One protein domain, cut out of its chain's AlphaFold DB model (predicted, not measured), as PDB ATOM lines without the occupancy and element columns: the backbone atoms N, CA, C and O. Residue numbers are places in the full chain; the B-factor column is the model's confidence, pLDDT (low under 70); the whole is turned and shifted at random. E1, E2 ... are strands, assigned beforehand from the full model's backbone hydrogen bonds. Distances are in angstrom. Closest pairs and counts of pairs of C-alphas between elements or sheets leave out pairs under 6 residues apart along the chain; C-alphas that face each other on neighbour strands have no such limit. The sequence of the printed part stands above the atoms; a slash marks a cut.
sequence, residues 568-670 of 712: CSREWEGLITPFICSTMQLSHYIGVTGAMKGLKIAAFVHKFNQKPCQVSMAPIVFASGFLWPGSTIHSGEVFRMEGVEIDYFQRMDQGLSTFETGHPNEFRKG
ATOM      1  N   CYS A 568     161.542 185.749 239.473       92.94
ATOM      2  CA  CYS A 568     161.440 185.676 240.927       92.94
ATOM      3  C   CYS A 568     160.336 184.717 241.410       92.94
ATOM      4  O   CYS A 568     160.300 184.390 242.595       92.94
ATOM      5  N   SER A 569     159.389 184.301 240.554       94.25
ATOM      6  CA  SER A 569     158.340 183.343 240.945       94.25
ATOM      7  C   SER A 569     158.805 181.890 240.864       94.25
ATOM      8  O   SER A 569     158.222 181.012 241.508       94.25
ATOM      9  N   ARG A 570     159.876 181.633 240.108       94.06
ATOM     10  CA  ARG A 570     160.467 180.309 239.921       94.06
ATOM     11  C   ARG A 570     161.701 180.190 240.811       94.06
ATOM     12  O   ARG A 570     162.844 180.324 240.371       94.06
ATOM     13  N   GLU A 571     161.425 179.982 242.093       93.75
ATOM     14  CA  GLU A 571     162.419 179.627 243.104       93.75
ATOM     15  C   GLU A 571     162.944 178.201 242.846       93.75
ATOM     16  O   GLU A 571     162.178 177.302 242.493       93.75
ATOM     17  N   TRP A 572     164.248 177.988 243.021       93.44
ATOM     18  CA  TRP A 572     164.895 176.675 242.977       93.44
ATOM     19  C   TRP A 572     165.671 176.421 244.266       93.44
ATOM     20  O   TRP A 572     166.194 177.351 244.877       93.44
ATOM     21  N   GLU A 573     165.801 175.147 244.637       92.62
ATOM     22  CA  GLU A 573     166.619 174.681 245.758       92.62
ATOM     23  C   GLU A 573     167.500 173.505 245.316       92.62
ATOM     24  O   GLU A 573     167.106 172.704 244.462       92.62
ATOM     25  N   GLY A 574     168.699 173.377 245.884       92.38
ATOM     26  CA  GLY A 574     169.553 172.221 245.614       92.38
ATOM     27  C   GLY A 574     170.985 172.346 246.119       92.38
ATOM     28  O   GLY A 574     171.412 173.377 246.628       92.38
ATOM     29  N   LEU A 575     171.748 171.264 245.946       91.44
ATOM     30  CA  LEU A 575     173.179 171.257 246.228       91.44
ATOM     31  C   LEU A 575     173.937 171.877 245.054       91.44
ATOM     32  O   LEU A 575     173.716 171.502 243.900       91.44
ATOM     33  N   ILE A 576     174.869 172.773 245.354       90.62
ATOM     34  CA  ILE A 576     175.774 173.420 244.405       90.62
ATOM     35  C   ILE A 576     177.230 173.216 244.842       90.62
ATOM     36  O   ILE A 576     177.519 173.018 246.023       90.62
ATOM     37  N   THR A 577     178.163 173.273 243.894       88.06
ATOM     38  CA  THR A 577     179.608 173.282 244.172       88.06
ATOM     39  C   THR A 577     180.260 174.516 243.532       88.06
ATOM     40  O   THR A 577     179.901 174.855 242.397       88.06
ATOM     41  N   PRO A 578     181.165 175.232 244.231       79.31
ATOM     42  CA  PRO A 578     181.835 176.403 243.678       79.31
ATOM     43  C   PRO A 578     182.806 176.009 242.563       79.31
ATOM     44  O   PRO A 578     183.691 175.170 242.741       79.31
ATOM     45  N   PHE A 579     182.673 176.668 241.416       72.75
ATOM     46  CA  PHE A 579     183.594 176.572 240.292       72.75
ATOM     47  C   PHE A 579     184.457 177.838 240.265       72.75
ATOM     48  O   PHE A 579     184.037 178.888 239.779       72.75
ATOM     49  N   ILE A 580     185.659 177.751 240.843       59.66
ATOM     50  CA  ILE A 580     186.531 178.909 241.086       59.66
ATOM     51  C   ILE A 580     186.962 179.553 239.757       59.66
ATOM     52  O   ILE A 580     187.895 179.094 239.096       59.66
ATOM     53  N   CYS A 581     186.308 180.659 239.402       54.72
ATOM     54  CA  CYS A 581     186.743 181.583 238.363       54.72
ATOM     55  C   CYS A 581     187.577 182.688 239.022       54.72
ATOM     56  O   CYS A 581     187.050 183.539 239.731       54.72
ATOM     57  N   SER A 582     188.893 182.678 238.817       49.16
ATOM     58  CA  SER A 582     189.836 183.558 239.526       49.16
ATOM     59  C   SER A 582     189.875 185.011 239.020       49.16
ATOM     60  O   SER A 582     190.837 185.716 239.313       49.16
ATOM     61  N   THR A 583     188.910 185.440 238.201       52.50
ATOM     62  CA  THR A 583     189.083 186.593 237.293       52.50
ATOM     63  C   THR A 583     187.929 187.594 237.220       52.50
ATOM     64  O   THR A 583     188.108 188.602 236.548       52.50
ATOM     65  N   MET A 584     186.766 187.364 237.850       55.59
ATOM     66  CA  MET A 584     185.566 188.196 237.588       55.59
ATOM     67  C   MET A 584     184.751 188.638 238.818       55.59
ATOM     68  O   MET A 584     183.649 189.139 238.635       55.59
ATOM     69  N   GLN A 585     185.251 188.448 240.049       60.62
ATOM     70  CA  GLN A 585     184.561 188.686 241.343       60.62
ATOM     71  C   GLN A 585     183.257 187.883 241.581       60.62
ATOM     72  O   GLN A 585     182.992 187.460 242.704       60.62
ATOM     73  N   LEU A 586     182.484 187.582 240.539       61.03
ATOM     74  CA  LEU A 586     181.395 186.612 240.525       61.03
ATOM     75  C   LEU A 586     181.940 185.194 240.743       61.03
ATOM     76  O   LEU A 586     182.798 184.719 239.996       61.03
ATOM     77  N   SER A 587     181.391 184.480 241.728       66.94
ATOM     78  CA  SER A 587     181.592 183.036 241.826       66.94
ATOM     79  C   SER A 587     180.540 182.338 240.983       66.94
ATOM     80  O   SER A 587     179.337 182.463 241.227       66.94
ATOM     81  N   HIS A 588     181.008 181.573 240.005       77.50
ATOM     82  CA  HIS A 588     180.172 180.612 239.311       77.50
ATOM     83  C   HIS A 588     180.084 179.332 240.138       77.50
ATOM     84  O   HIS A 588     181.063 178.873 240.726       77.50
ATOM     85  N   TYR A 589     178.903 178.739 240.154       80.56
ATOM     86  CA  TYR A 589     178.623 177.463 240.788       80.56
ATOM     87  C   TYR A 589     178.054 176.509 239.745       80.56
ATOM     88  O   TYR A 589     177.493 176.931 238.730       80.56
ATOM     89  N   ILE A 590     178.193 175.214 240.000       85.00
ATOM     90  CA  ILE A 590     177.549 174.170 239.209       85.00
ATOM     91  C   ILE A 590     176.586 173.427 240.131       85.00
ATOM     92  O   ILE A 590     176.986 172.965 241.203       85.00
ATOM     93  N   GLY A 591     175.319 173.317 239.731       85.12
ATOM     94  CA  GLY A 591     174.353 172.505 240.469       85.12
ATOM     95  C   GLY A 591     174.731 171.022 240.424       85.12
ATOM     96  O   GLY A 591     175.170 170.507 239.395       85.12
ATOM     97  N   VAL A 592     174.572 170.321 241.542       85.25
ATOM     98  CA  VAL A 592     174.993 168.921 241.732       85.25
ATOM     99  C   VAL A 592     173.789 167.971 241.719       85.25
ATOM    100  O   VAL A 592     173.897 166.838 241.244       85.25
ATOM    101  N   THR A 593     172.626 168.432 242.191       84.69
ATOM    102  CA  THR A 593     171.412 167.622 242.391       84.69
ATOM    103  C   THR A 593     170.166 168.212 241.720       84.69
ATOM    104  O   THR A 593     170.148 169.368 241.301       84.69
ATOM    105  N   GLY A 594     169.117 167.387 241.607       87.00
ATOM    106  CA  GLY A 594     167.797 167.795 241.118       87.00
ATOM    107  C   GLY A 594     167.806 168.383 239.704       87.00
ATOM    108  O   GLY A 594     168.676 168.072 238.885       87.00
ATOM    109  N   ALA A 595     166.845 169.265 239.429       85.81
ATOM    110  CA  ALA A 595     166.723 169.957 238.146       85.81
ATOM    111  C   ALA A 595     167.889 170.923 237.849       85.81
ATOM    112  O   ALA A 595     168.141 171.244 236.688       85.81
ATOM    113  N   MET A 596     168.645 171.334 238.875       89.25
ATOM    114  CA  MET A 596     169.816 172.209 238.732       89.25
ATOM    115  C   MET A 596     171.114 171.457 238.392       89.25
ATOM    116  O   MET A 596     172.122 172.086 238.059       89.25
ATOM    117  N   LYS A 597     171.115 170.116 238.443       91.00
ATOM    118  CA  LYS A 597     172.289 169.269 238.186       91.00
ATOM    119  C   LYS A 597     172.934 169.573 236.831       91.00
ATOM    120  O   LYS A 597     172.369 169.251 235.790       91.00
ATOM    121  N   GLY A 598     174.157 170.098 236.832       87.50
ATOM    122  CA  GLY A 598     174.904 170.438 235.621       87.50
ATOM    123  C   GLY A 598     174.414 171.711 234.923       87.50
ATOM    124  O   GLY A 598     174.521 171.798 233.698       87.50
ATOM    125  N   LEU A 599     173.856 172.666 235.672       89.06
ATOM    126  CA  LEU A 599     173.615 174.041 235.229       89.06
ATOM    127  C   LEU A 599     174.614 175.008 235.863       89.06
ATOM    128  O   LEU A 599     175.039 174.811 237.002       89.06
ATOM    129  N   LYS A 600     174.960 176.063 235.115       89.69
ATOM    130  CA  LYS A 600     175.730 177.206 235.619       89.69
ATOM    131  C   LYS A 600     174.829 178.056 236.508       89.69
ATOM    132  O   LYS A 600     173.723 178.405 236.102       89.69
ATOM    133  N   ILE A 601     175.319 178.433 237.675       87.88
ATOM    134  CA  ILE A 601     174.617 179.258 238.657       87.88
ATOM    135  C   ILE A 601     175.537 180.430 239.019       87.88
ATOM    136  O   ILE A 601     176.748 180.245 239.146       87.88
ATOM    137  N   ALA A 602     174.985 181.630 239.156       86.06
ATOM    138  CA  ALA A 602     175.706 182.802 239.640       86.06
ATOM    139  C   ALA A 602     175.417 183.023 241.131       86.06
ATOM    140  O   ALA A 602     174.291 182.828 241.589       86.06
ATOM    141  N   ALA A 603     176.414 183.477 241.887       80.12
ATOM    142  CA  ALA A 603     176.171 184.106 243.178       80.12
ATOM    143  C   ALA A 603     177.081 185.321 243.363       80.12
ATOM    144  O   ALA A 603     178.284 185.270 243.082       80.12
ATOM    145  N   PHE A 604     176.497 186.408 243.858       68.75
ATOM    146  CA  PHE A 604     177.206 187.659 244.082       68.75
ATOM    147  C   PHE A 604     178.038 187.561 245.368       68.75
ATOM    148  O   PHE A 604     177.502 187.656 246.471       68.75
ATOM    149  N   VAL A 605     179.349 187.326 245.234       59.12
ATOM    150  CA  VAL A 605     180.222 186.924 246.356       59.12
ATOM    151  C   VAL A 605     180.197 187.935 247.497       59.12
ATOM    152  O   VAL A 605     180.119 187.531 248.648       59.12
ATOM    153  N   HIS A 606     180.153 189.233 247.195       56.19
ATOM    154  CA  HIS A 606     180.122 190.295 248.204       56.19
ATOM    155  C   HIS A 606     178.898 190.236 249.144       56.19
ATOM    156  O   HIS A 606     178.985 190.718 250.270       56.19
ATOM    157  N   LYS A 607     177.783 189.600 248.740       58.00
ATOM    158  CA  LYS A 607     176.614 189.375 249.618       58.00
ATOM    159  C   LYS A 607     176.855 188.246 250.632       58.00
ATOM    160  O   LYS A 607     176.238 188.226 251.695       58.00
ATOM    161  N   PHE A 608     177.765 187.318 250.339       59.91
ATOM    162  CA  PHE A 608     178.104 186.189 251.201       59.91
ATOM    163  C   PHE A 608     179.474 186.432 251.839       59.91
ATOM    164  O   PHE A 608     180.502 186.202 251.212       59.91
ATOM    165  N   ASN A 609     179.491 186.839 253.115       55.41
ATOM    166  CA  ASN A 609     180.694 187.146 253.916       55.41
ATOM    167  C   ASN A 609     181.582 185.914 254.251       55.41
ATOM    168  O   ASN A 609     182.126 185.766 255.349       55.41
ATOM    169  N   GLN A 610     181.746 185.010 253.287       56.06
ATOM    170  CA  GLN A 610     182.705 183.922 253.298       56.06
ATOM    171  C   GLN A 610     184.115 184.518 253.225       56.06
ATOM    172  O   GLN A 610     184.647 184.774 252.144       56.06
ATOM    173  N   LYS A 611     184.755 184.695 254.390       57.72
ATOM    174  CA  LYS A 611     186.222 184.812 254.461       57.72
ATOM    175  C   LYS A 611     186.804 183.702 253.577       57.72
ATOM    176  O   LYS A 611     186.385 182.559 253.776       57.72
ATOM    177  N   PRO A 612     187.701 184.000 252.618       55.31
ATOM    178  CA  PRO A 612     188.056 183.073 251.546       55.31
ATOM    179  C   PRO A 612     188.549 181.755 252.135       55.31
ATOM    180  O   PRO A 612     189.644 181.668 252.694       55.31
ATOM    181  N   CYS A 613     187.681 180.745 252.080       48.38
ATOM    182  CA  CYS A 613     187.857 179.523 252.840       48.38
ATOM    183  C   CYS A 613     189.018 178.733 252.242       48.38
ATOM    184  O   CYS A 613     188.897 178.159 251.164       48.38
ATOM    185  N   GLN A 614     190.138 178.667 252.969       46.56
ATOM    186  CA  GLN A 614     191.339 177.903 252.601       46.56
ATOM    187  C   GLN A 614     191.132 176.375 252.711       46.56
ATOM    188  O   GLN A 614     192.063 175.614 252.976       46.56
ATOM    189  N   VAL A 615     189.895 175.911 252.530       43.38
ATOM    190  CA  VAL A 615     189.516 174.504 252.579       43.38
ATOM    191  C   VAL A 615     189.918 173.878 251.247       43.38
ATOM    192  O   VAL A 615     189.379 174.208 250.196       43.38
ATOM    193  N   SER A 616     190.872 172.947 251.290       48.88
ATOM    194  CA  SER A 616     191.428 172.264 250.108       48.88
ATOM    195  C   SER A 616     190.439 171.320 249.391       48.88
ATOM    196  O   SER A 616     190.838 170.567 248.501       48.88
ATOM    197  N   MET A 617     189.163 171.342 249.773       55.59
ATOM    198  CA  MET A 617     188.051 170.680 249.098       55.59
ATOM    199  C   MET A 617     186.956 171.724 248.892       55.59
ATOM    200  O   MET A 617     186.576 172.396 249.846       55.59
ATOM    201  N   ALA A 618     186.452 171.858 247.665       60.16
ATOM    202  CA  ALA A 618     185.317 172.726 247.372       60.16
ATOM    203  C   ALA A 618     184.099 172.252 248.190       60.16
ATOM    204  O   ALA A 618     183.633 171.133 247.945       60.16
ATOM    205  N   PRO A 619     183.593 173.034 249.164       78.50
ATOM    206  CA  PRO A 619     182.456 172.604 249.964       78.50
ATOM    207  C   PRO A 619     181.228 172.493 249.064       78.50
ATOM    208  O   PRO A 619     180.977 173.357 248.220       78.50
ATOM    209  N   ILE A 620     180.457 171.425 249.245       85.56
ATOM    210  CA  ILE A 620     179.111 171.361 248.688       85.56
ATOM    211  C   ILE A 620     178.214 172.203 249.596       85.56
ATOM    212  O   ILE A 620     178.248 172.085 250.820       85.56
ATOM    213  N   VAL A 621     177.452 173.092 248.974       88.31
ATOM    214  CA  VAL A 621     176.611 174.096 249.628       88.31
ATOM    215  C   VAL A 621     175.171 173.808 249.231       88.31
ATOM    216  O   VAL A 621     174.901 173.566 248.054       88.31
ATOM    217  N   PHE A 622     174.242 173.820 250.182       89.81
ATOM    218  CA  PHE A 622     172.819 173.875 249.864       89.81
ATOM    219  C   PHE A 622     172.463 175.331 249.582       89.81
ATOM    220  O   PHE A 622     172.876 176.230 250.315       89.81
ATOM    221  N   ALA A 623     171.750 175.582 248.495       91.62
ATOM    222  CA  ALA A 623     171.417 176.928 248.069       91.62
ATOM    223  C   ALA A 623     169.976 177.008 247.577       91.62
ATOM    224  O   ALA A 623     169.469 176.055 246.980       91.62
ATOM    225  N   SER A 624     169.369 178.177 247.778       92.62
ATOM    226  CA  SER A 624     168.134 178.561 247.104       92.62
ATOM    227  C   SER A 624     168.326 179.847 246.306       92.62
ATOM    228  O   SER A 624     169.119 180.731 246.662       92.62
ATOM    229  N   GLY A 625     167.615 179.937 245.191       93.88
ATOM    230  CA  GLY A 625     167.798 180.992 244.207       93.88
ATOM    231  C   GLY A 625     166.586 181.184 243.309       93.88
ATOM    232  O   GLY A 625     165.598 180.462 243.414       93.88
ATOM    233  N   PHE A 626     166.680 182.142 242.392       94.06
ATOM    234  CA  PHE A 626     165.701 182.354 241.323       94.06
ATOM    235  C   PHE A 626     166.266 181.873 239.982       94.06
ATOM    236  O   PHE A 626     167.490 181.813 239.808       94.06
ATOM    237  N   LEU A 627     165.396 181.515 239.036       93.44
ATOM    238  CA  LEU A 627     165.800 181.097 237.690       93.44
ATOM    239  C   LEU A 627     166.004 182.284 236.737       93.44
ATOM    240  O   LEU A 627     165.314 183.298 236.812       93.44
ATOM    241  N   TRP A 628     166.912 182.098 235.779       91.38
ATOM    242  CA  TRP A 628     167.208 183.038 234.693       91.38
ATOM    243  C   TRP A 628     166.984 182.358 233.326       91.38
ATOM    244  O   TRP A 628     167.946 181.997 232.645       91.38
ATOM    245  N   PRO A 629     165.718 182.128 232.917       86.31
ATOM    246  CA  PRO A 629     165.390 181.264 231.777       86.31
ATOM    247  C   PRO A 629     165.875 181.774 230.408       86.31
ATOM    248  O   PRO A 629     166.095 180.964 229.510       86.31
ATOM    249  N   GLY A 630     166.076 183.087 230.252       84.38
ATOM    250  CA  GLY A 630     166.597 183.704 229.024       84.38
ATOM    251  C   GLY A 630     168.119 183.919 228.977       84.38
ATOM    252  O   GLY A 630     168.612 184.469 227.995       84.38
ATOM    253  N   SER A 631     168.867 183.539 230.021       87.06
ATOM    254  CA  SER A 631     170.297 183.863 230.156       87.06
ATOM    255  C   SER A 631     171.208 182.780 229.568       87.06
ATOM    256  O   SER A 631     171.176 181.615 229.965       87.06
ATOM    257  N   THR A 632     172.103 183.182 228.662       86.62
ATOM    258  CA  THR A 632     173.171 182.330 228.099       86.62
ATOM    259  C   THR A 632     174.366 182.153 229.052       86.62
ATOM    260  O   THR A 632     175.204 181.262 228.867       86.62
ATOM    261  N   ILE A 633     174.457 182.990 230.091       86.62
ATOM    262  CA  ILE A 633     175.593 183.051 231.021       86.62
ATOM    263  C   ILE A 633     175.374 182.115 232.214       86.62
ATOM    264  O   ILE A 633     176.270 181.341 232.563       86.62
ATOM    265  N   HIS A 634     174.198 182.181 232.841       87.56
ATOM    266  CA  HIS A 634     173.860 181.454 234.067       87.56
ATOM    267  C   HIS A 634     172.353 181.176 234.139       87.56
ATOM    268  O   HIS A 634     171.546 182.026 233.799       87.56
ATOM    269  N   SER A 635     171.970 179.996 234.620       90.69
ATOM    270  CA  SER A 635     170.575 179.538 234.676       90.69
ATOM    271  C   SER A 635     169.828 179.935 235.952       90.69
ATOM    272  O   SER A 635     168.617 179.737 236.040       90.69
ATOM    273  N   GLY A 636     170.534 180.456 236.955       91.06
ATOM    274  CA  GLY A 636     169.954 180.887 238.222       91.06
ATOM    275  C   GLY A 636     170.901 181.772 239.032       91.06
ATOM    276  O   GLY A 636     172.121 181.657 238.882       91.06
ATOM    277  N   GLU A 637     170.339 182.622 239.890       91.38
ATOM    278  CA  GLU A 637     171.059 183.456 240.865       91.38
ATOM    279  C   GLU A 637     170.719 182.998 242.286       91.38
ATOM    280  O   GLU A 637     169.551 182.760 242.598       91.38
ATOM    281  N   VAL A 638     171.730 182.865 243.147       90.94
ATOM    282  CA  VAL A 638     171.575 182.437 244.546       90.94
ATOM    283  C   VAL A 638     171.251 183.615 245.464       90.94
ATOM    284  O   VAL A 638     172.032 184.564 245.537       90.94
ATOM    285  N   PHE A 639     170.175 183.501 246.252       90.19
ATOM    286  CA  PHE A 639     169.847 184.453 247.325       90.19
ATOM    287  C   PHE A 639     170.103 183.907 248.743       90.19
ATOM    288  O   PHE A 639     170.175 184.688 249.688       90.19
ATOM    289  N   ARG A 640     170.279 182.587 248.911       89.69
ATOM    290  CA  ARG A 640     170.536 181.917 250.203       89.69
ATOM    291  C   ARG A 640     171.555 180.789 250.035       89.69
ATOM    292  O   ARG A 640     171.467 180.030 249.074       89.69
ATOM    293  N   MET A 641     172.488 180.653 250.979       88.25
ATOM    294  CA  MET A 641     173.489 179.577 251.013       88.25
ATOM    295  C   MET A 641     173.667 179.016 252.421       88.25
ATOM    296  O   MET A 641     173.777 179.770 253.385       88.25
ATOM    297  N   GLU A 642     173.786 177.696 252.517       86.75
ATOM    298  CA  GLU A 642     173.919 176.944 253.763       86.75
ATOM    299  C   GLU A 642     175.003 175.871 253.605       86.75
ATOM    300  O   GLU A 642     175.080 175.176 252.589       86.75
ATOM    301  N   GLY A 643     175.886 175.757 254.599       83.19
ATOM    302  CA  GLY A 643     176.931 174.736 254.591       83.19
ATOM    303  C   GLY A 643     176.324 173.350 254.784       83.19
ATOM    304  O   GLY A 643     175.499 173.162 255.675       83.19
ATOM    305  N   VAL A 644     176.726 172.375 253.968       82.56
ATOM    306  CA  VAL A 644     176.296 170.979 254.125       82.56
ATOM    307  C   VAL A 644     177.463 170.164 254.653       82.56
ATOM    308  O   VAL A 644     178.496 170.041 253.991       82.56
ATOM    309  N   GLU A 645     177.297 169.595 255.845       76.50
ATOM    310  CA  GLU A 645     178.295 168.712 256.433       76.50
ATOM    311  C   GLU A 645     178.080 167.303 255.882       76.50
ATOM    312  O   GLU A 645     177.238 166.528 256.335       76.50
ATOM    313  N   ILE A 646     178.829 166.974 254.826       68.44
ATOM    314  CA  ILE A 646     178.821 165.627 254.255       68.44
ATOM    315  C   ILE A 646     179.749 164.745 255.088       68.44
ATOM    316  O   ILE A 646     180.948 164.646 254.807       68.44
ATOM    317  N   ASP A 647     179.192 164.084 256.100       64.38
ATOM    318  CA  ASP A 647     179.905 163.024 256.807       64.38
ATOM    319  C   ASP A 647     180.005 161.772 255.918       64.38
ATOM    320  O   ASP A 647     179.091 160.953 255.804       64.38
ATOM    321  N   TYR A 648     181.154 161.636 255.256       58.31
ATOM    322  CA  TYR A 648     181.488 160.494 254.404       58.31
ATOM    323  C   TYR A 648     181.785 159.194 255.182       58.31
ATOM    324  O   TYR A 648     181.998 158.158 254.549       58.31
ATOM    325  N   PHE A 649     181.841 159.220 256.518       53.47
ATOM    326  CA  PHE A 649     182.420 158.145 257.331       53.47
ATOM    327  C   PHE A 649     181.445 157.498 258.325       53.47
ATOM    328  O   PHE A 649     181.586 156.304 258.592       53.47
ATOM    329  N   GLN A 650     180.430 158.209 258.825       50.25
ATOM    330  CA  GLN A 650     179.558 157.717 259.905       50.25
ATOM    331  C   GLN A 650     178.693 156.480 259.579       50.25
ATOM    332  O   GLN A 650     178.188 155.857 260.511       50.25
ATOM    333  N   ARG A 651     178.466 156.113 258.303       46.66
ATOM    334  CA  ARG A 651     177.501 155.044 257.931       46.66
ATOM    335  C   ARG A 651     177.928 154.079 256.816       46.66
ATOM    336  O   ARG A 651     177.066 153.564 256.099       46.66
ATOM    337  N   MET A 652     179.219 153.754 256.680       48.81
ATOM    338  CA  MET A 652     179.613 152.656 255.770       48.81
ATOM    339  C   MET A 652     178.939 151.317 256.139       48.81
ATOM    340  O   MET A 652     178.551 150.565 255.247       48.81
ATOM    341  N   ASP A 653     178.674 151.088 257.426       52.34
ATOM    342  CA  ASP A 653     178.041 149.871 257.960       52.34
ATOM    343  C   ASP A 653     176.553 149.707 257.580       52.34
ATOM    344  O   ASP A 653     175.993 148.621 257.726       52.34
ATOM    345  N   GLN A 654     175.895 150.771 257.097       53.50
ATOM    346  CA  GLN A 654     174.466 150.771 256.733       53.50
ATOM    347  C   GLN A 654     174.210 151.010 255.234       53.50
ATOM    348  O   GLN A 654     173.058 151.008 254.802       53.50
ATOM    349  N   GLY A 655     175.258 151.217 254.427       47.78
ATOM    350  CA  GLY A 655     175.159 151.327 252.963       47.78
ATOM    351  C   GLY A 655     174.411 152.558 252.423       47.78
ATOM    352  O   GLY A 655     174.191 152.642 251.216       47.78
ATOM    353  N   LEU A 656     174.026 153.507 253.281       43.25
ATOM    354  CA  LEU A 656     173.295 154.725 252.921       43.25
ATOM    355  C   LEU A 656     173.914 155.946 253.612       43.25
ATOM    356  O   LEU A 656     173.801 156.118 254.825       43.25
ATOM    357  N   SER A 657     174.533 156.822 252.819       44.38
ATOM    358  CA  SER A 657     174.983 158.144 253.257       44.38
ATOM    359  C   SER A 657     173.789 159.094 253.381       44.38
ATOM    360  O   SER A 657     173.194 159.485 252.374       44.38
ATOM    361  N   THR A 658     173.438 159.474 254.608       47.03
ATOM    362  CA  THR A 658     172.471 160.543 254.888       47.03
ATOM    363  C   THR A 658     173.182 161.892 254.925       47.03
ATOM    364  O   THR A 658     174.225 162.010 255.559       47.03
ATOM    365  N   PHE A 659     172.620 162.905 254.267       47.62
ATOM    366  CA  PHE A 659     173.123 164.278 254.327       47.62
ATOM    367  C   PHE A 659     172.496 165.016 255.510       47.62
ATOM    368  O   PHE A 659     171.275 164.968 255.664       47.62
ATOM    369  N   GLU A 660     173.303 165.741 256.281       47.12
ATOM    370  CA  GLU A 660     172.816 166.698 257.275       47.12
ATOM    371  C   GLU A 660     173.193 168.117 256.822       47.12
ATOM    372  O   GLU A 660     174.348 168.433 256.528       47.12
ATOM    373  N   THR A 661     172.185 168.977 256.683       44.00
ATOM    374  CA  THR A 661     172.382 170.411 256.451       44.00
ATOM    375  C   THR A 661     172.882 171.036 257.747       44.00
ATOM    376  O   THR A 661     172.237 170.873 258.785       44.00
ATOM    377  N   GLY A 662     174.003 171.757 257.693       46.41
ATOM    378  CA  GLY A 662     174.508 172.508 258.838       46.41
ATOM    379  C   GLY A 662     173.567 173.652 259.224       46.41
ATOM    380  O   GLY A 662     172.537 173.881 258.587       46.41
ATOM    381  N   HIS A 663     173.918 174.399 260.273       42.44
ATOM    382  CA  HIS A 663     173.093 175.527 260.703       42.44
ATOM    383  C   HIS A 663     172.868 176.534 259.557       42.44
ATOM    384  O   HIS A 663     173.833 176.930 258.892       42.44
ATOM    385  N   PRO A 664     171.615 176.969 259.329       40.72
ATOM    386  CA  PRO A 664     171.298 177.882 258.246       40.72
ATOM    387  C   PRO A 664     171.954 179.239 258.503       40.72
ATOM    388  O   PRO A 664     171.780 179.835 259.569       40.72
ATOM    389  N   ASN A 665     172.670 179.771 257.509       42.00
ATOM    390  CA  ASN A 665     173.070 181.176 257.516       42.00
ATOM    391  C   ASN A 665     171.847 182.029 257.154       42.00
ATOM    392  O   ASN A 665     171.744 182.552 256.042       42.00
ATOM    393  N   GLU A 666     170.907 182.156 258.095       37.97
ATOM    394  CA  GLU A 666     169.767 183.067 257.983       37.97
ATOM    395  C   GLU A 666     170.255 184.520 258.016       37.97
ATOM    396  O   GLU A 666     170.258 185.201 259.045       37.97
ATOM    397  N   PHE A 667     170.683 185.013 256.855       43.31
ATOM    398  CA  PHE A 667     170.916 186.431 256.656       43.31
ATOM    399  C   PHE A 667     169.593 187.171 256.887       43.31
ATOM    400  O   PHE A 667     168.545 186.759 256.383       43.31
ATOM    401  N   ARG A 668     169.621 188.241 257.692       38.31
ATOM    402  CA  ARG A 668     168.405 188.969 258.086       38.31
ATOM    403  C   ARG A 668     167.610 189.368 256.839       38.31
ATOM    404  O   ARG A 668     168.157 190.021 255.957       38.31
ATOM    405  N   LYS A 669     166.307 189.059 256.808       40.66
ATOM    406  CA  LYS A 669     165.402 189.400 255.689       40.66
ATOM    407  C   LYS A 669     165.415 190.894 255.313       40.66
ATOM    408  O   LYS A 669     165.145 191.216 254.164       40.66
ATOM    409  N   GLY A 670     165.759 191.780 256.251       33.66
ATOM    410  CA  GLY A 670     165.929 193.220 256.013       33.66
ATOM    411  C   GLY A 670     167.190 193.624 255.235       33.66
ATOM    412  O   GLY A 670     167.312 194.786 254.882       33.66
TER     413      GLY A 670
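What this domain is: This is residues 568 to 670 of the 712 residues of an uncharacterized protein of Caenorhabditis tropicalis (UniProt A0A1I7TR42). With little regular structure, the model is one strongly twisted five-stranded sheet, curled like part of a barrel: E3 and E2 face E4 and E5, with E1 as hinge, and residues 609 to 617 and 651 to 656 stick out. The printed part has 103 residues, 38 in named strands E1 to E5, and no named helix. The all-strand, antiparallel sheet runs E3, E2, E1, E4, E5; the whole is compact, radius of gyration of the C-alphas 14.5 A, spanning 46 by 30 by 29 A.

How they stand to each other: Start at E1, residues 568 to 579, which bends by 82 degrees at residue 575. Its residues 571 to 576 pair with E4, residues 621 to 627; see N 572 and O 625, 2.8 A. Its residues 576 to 579 pair with E2, residues 587 to 591; see N 579 and O 588, 2.8 A. Edge strand E3, residues 600 to 603, is the antiparallel neighbour of E2; see N 589 and O 601, 2.8 A. Edge strand E5, residues 636 to 645, forms a hairpin with E4; see N 642 and O 622, 2.8 A. The closest C-alphas of E3 and E5 are Ala 602 and Glu 637, 4.9 A.

Where its parts are: Find C-alpha 568 at (161.440, 185.676, 240.927); E1 runs 24.0 A. E5 runs 23.4 A to C-alpha 645 at (178.295, 168.712, 256.433).

The domain as a whole: The printed part has no cut; the link E3 to E4 is long. Look for pLDDT under 70 in residues 580 to 587, 604 to 618 and 646 to 670.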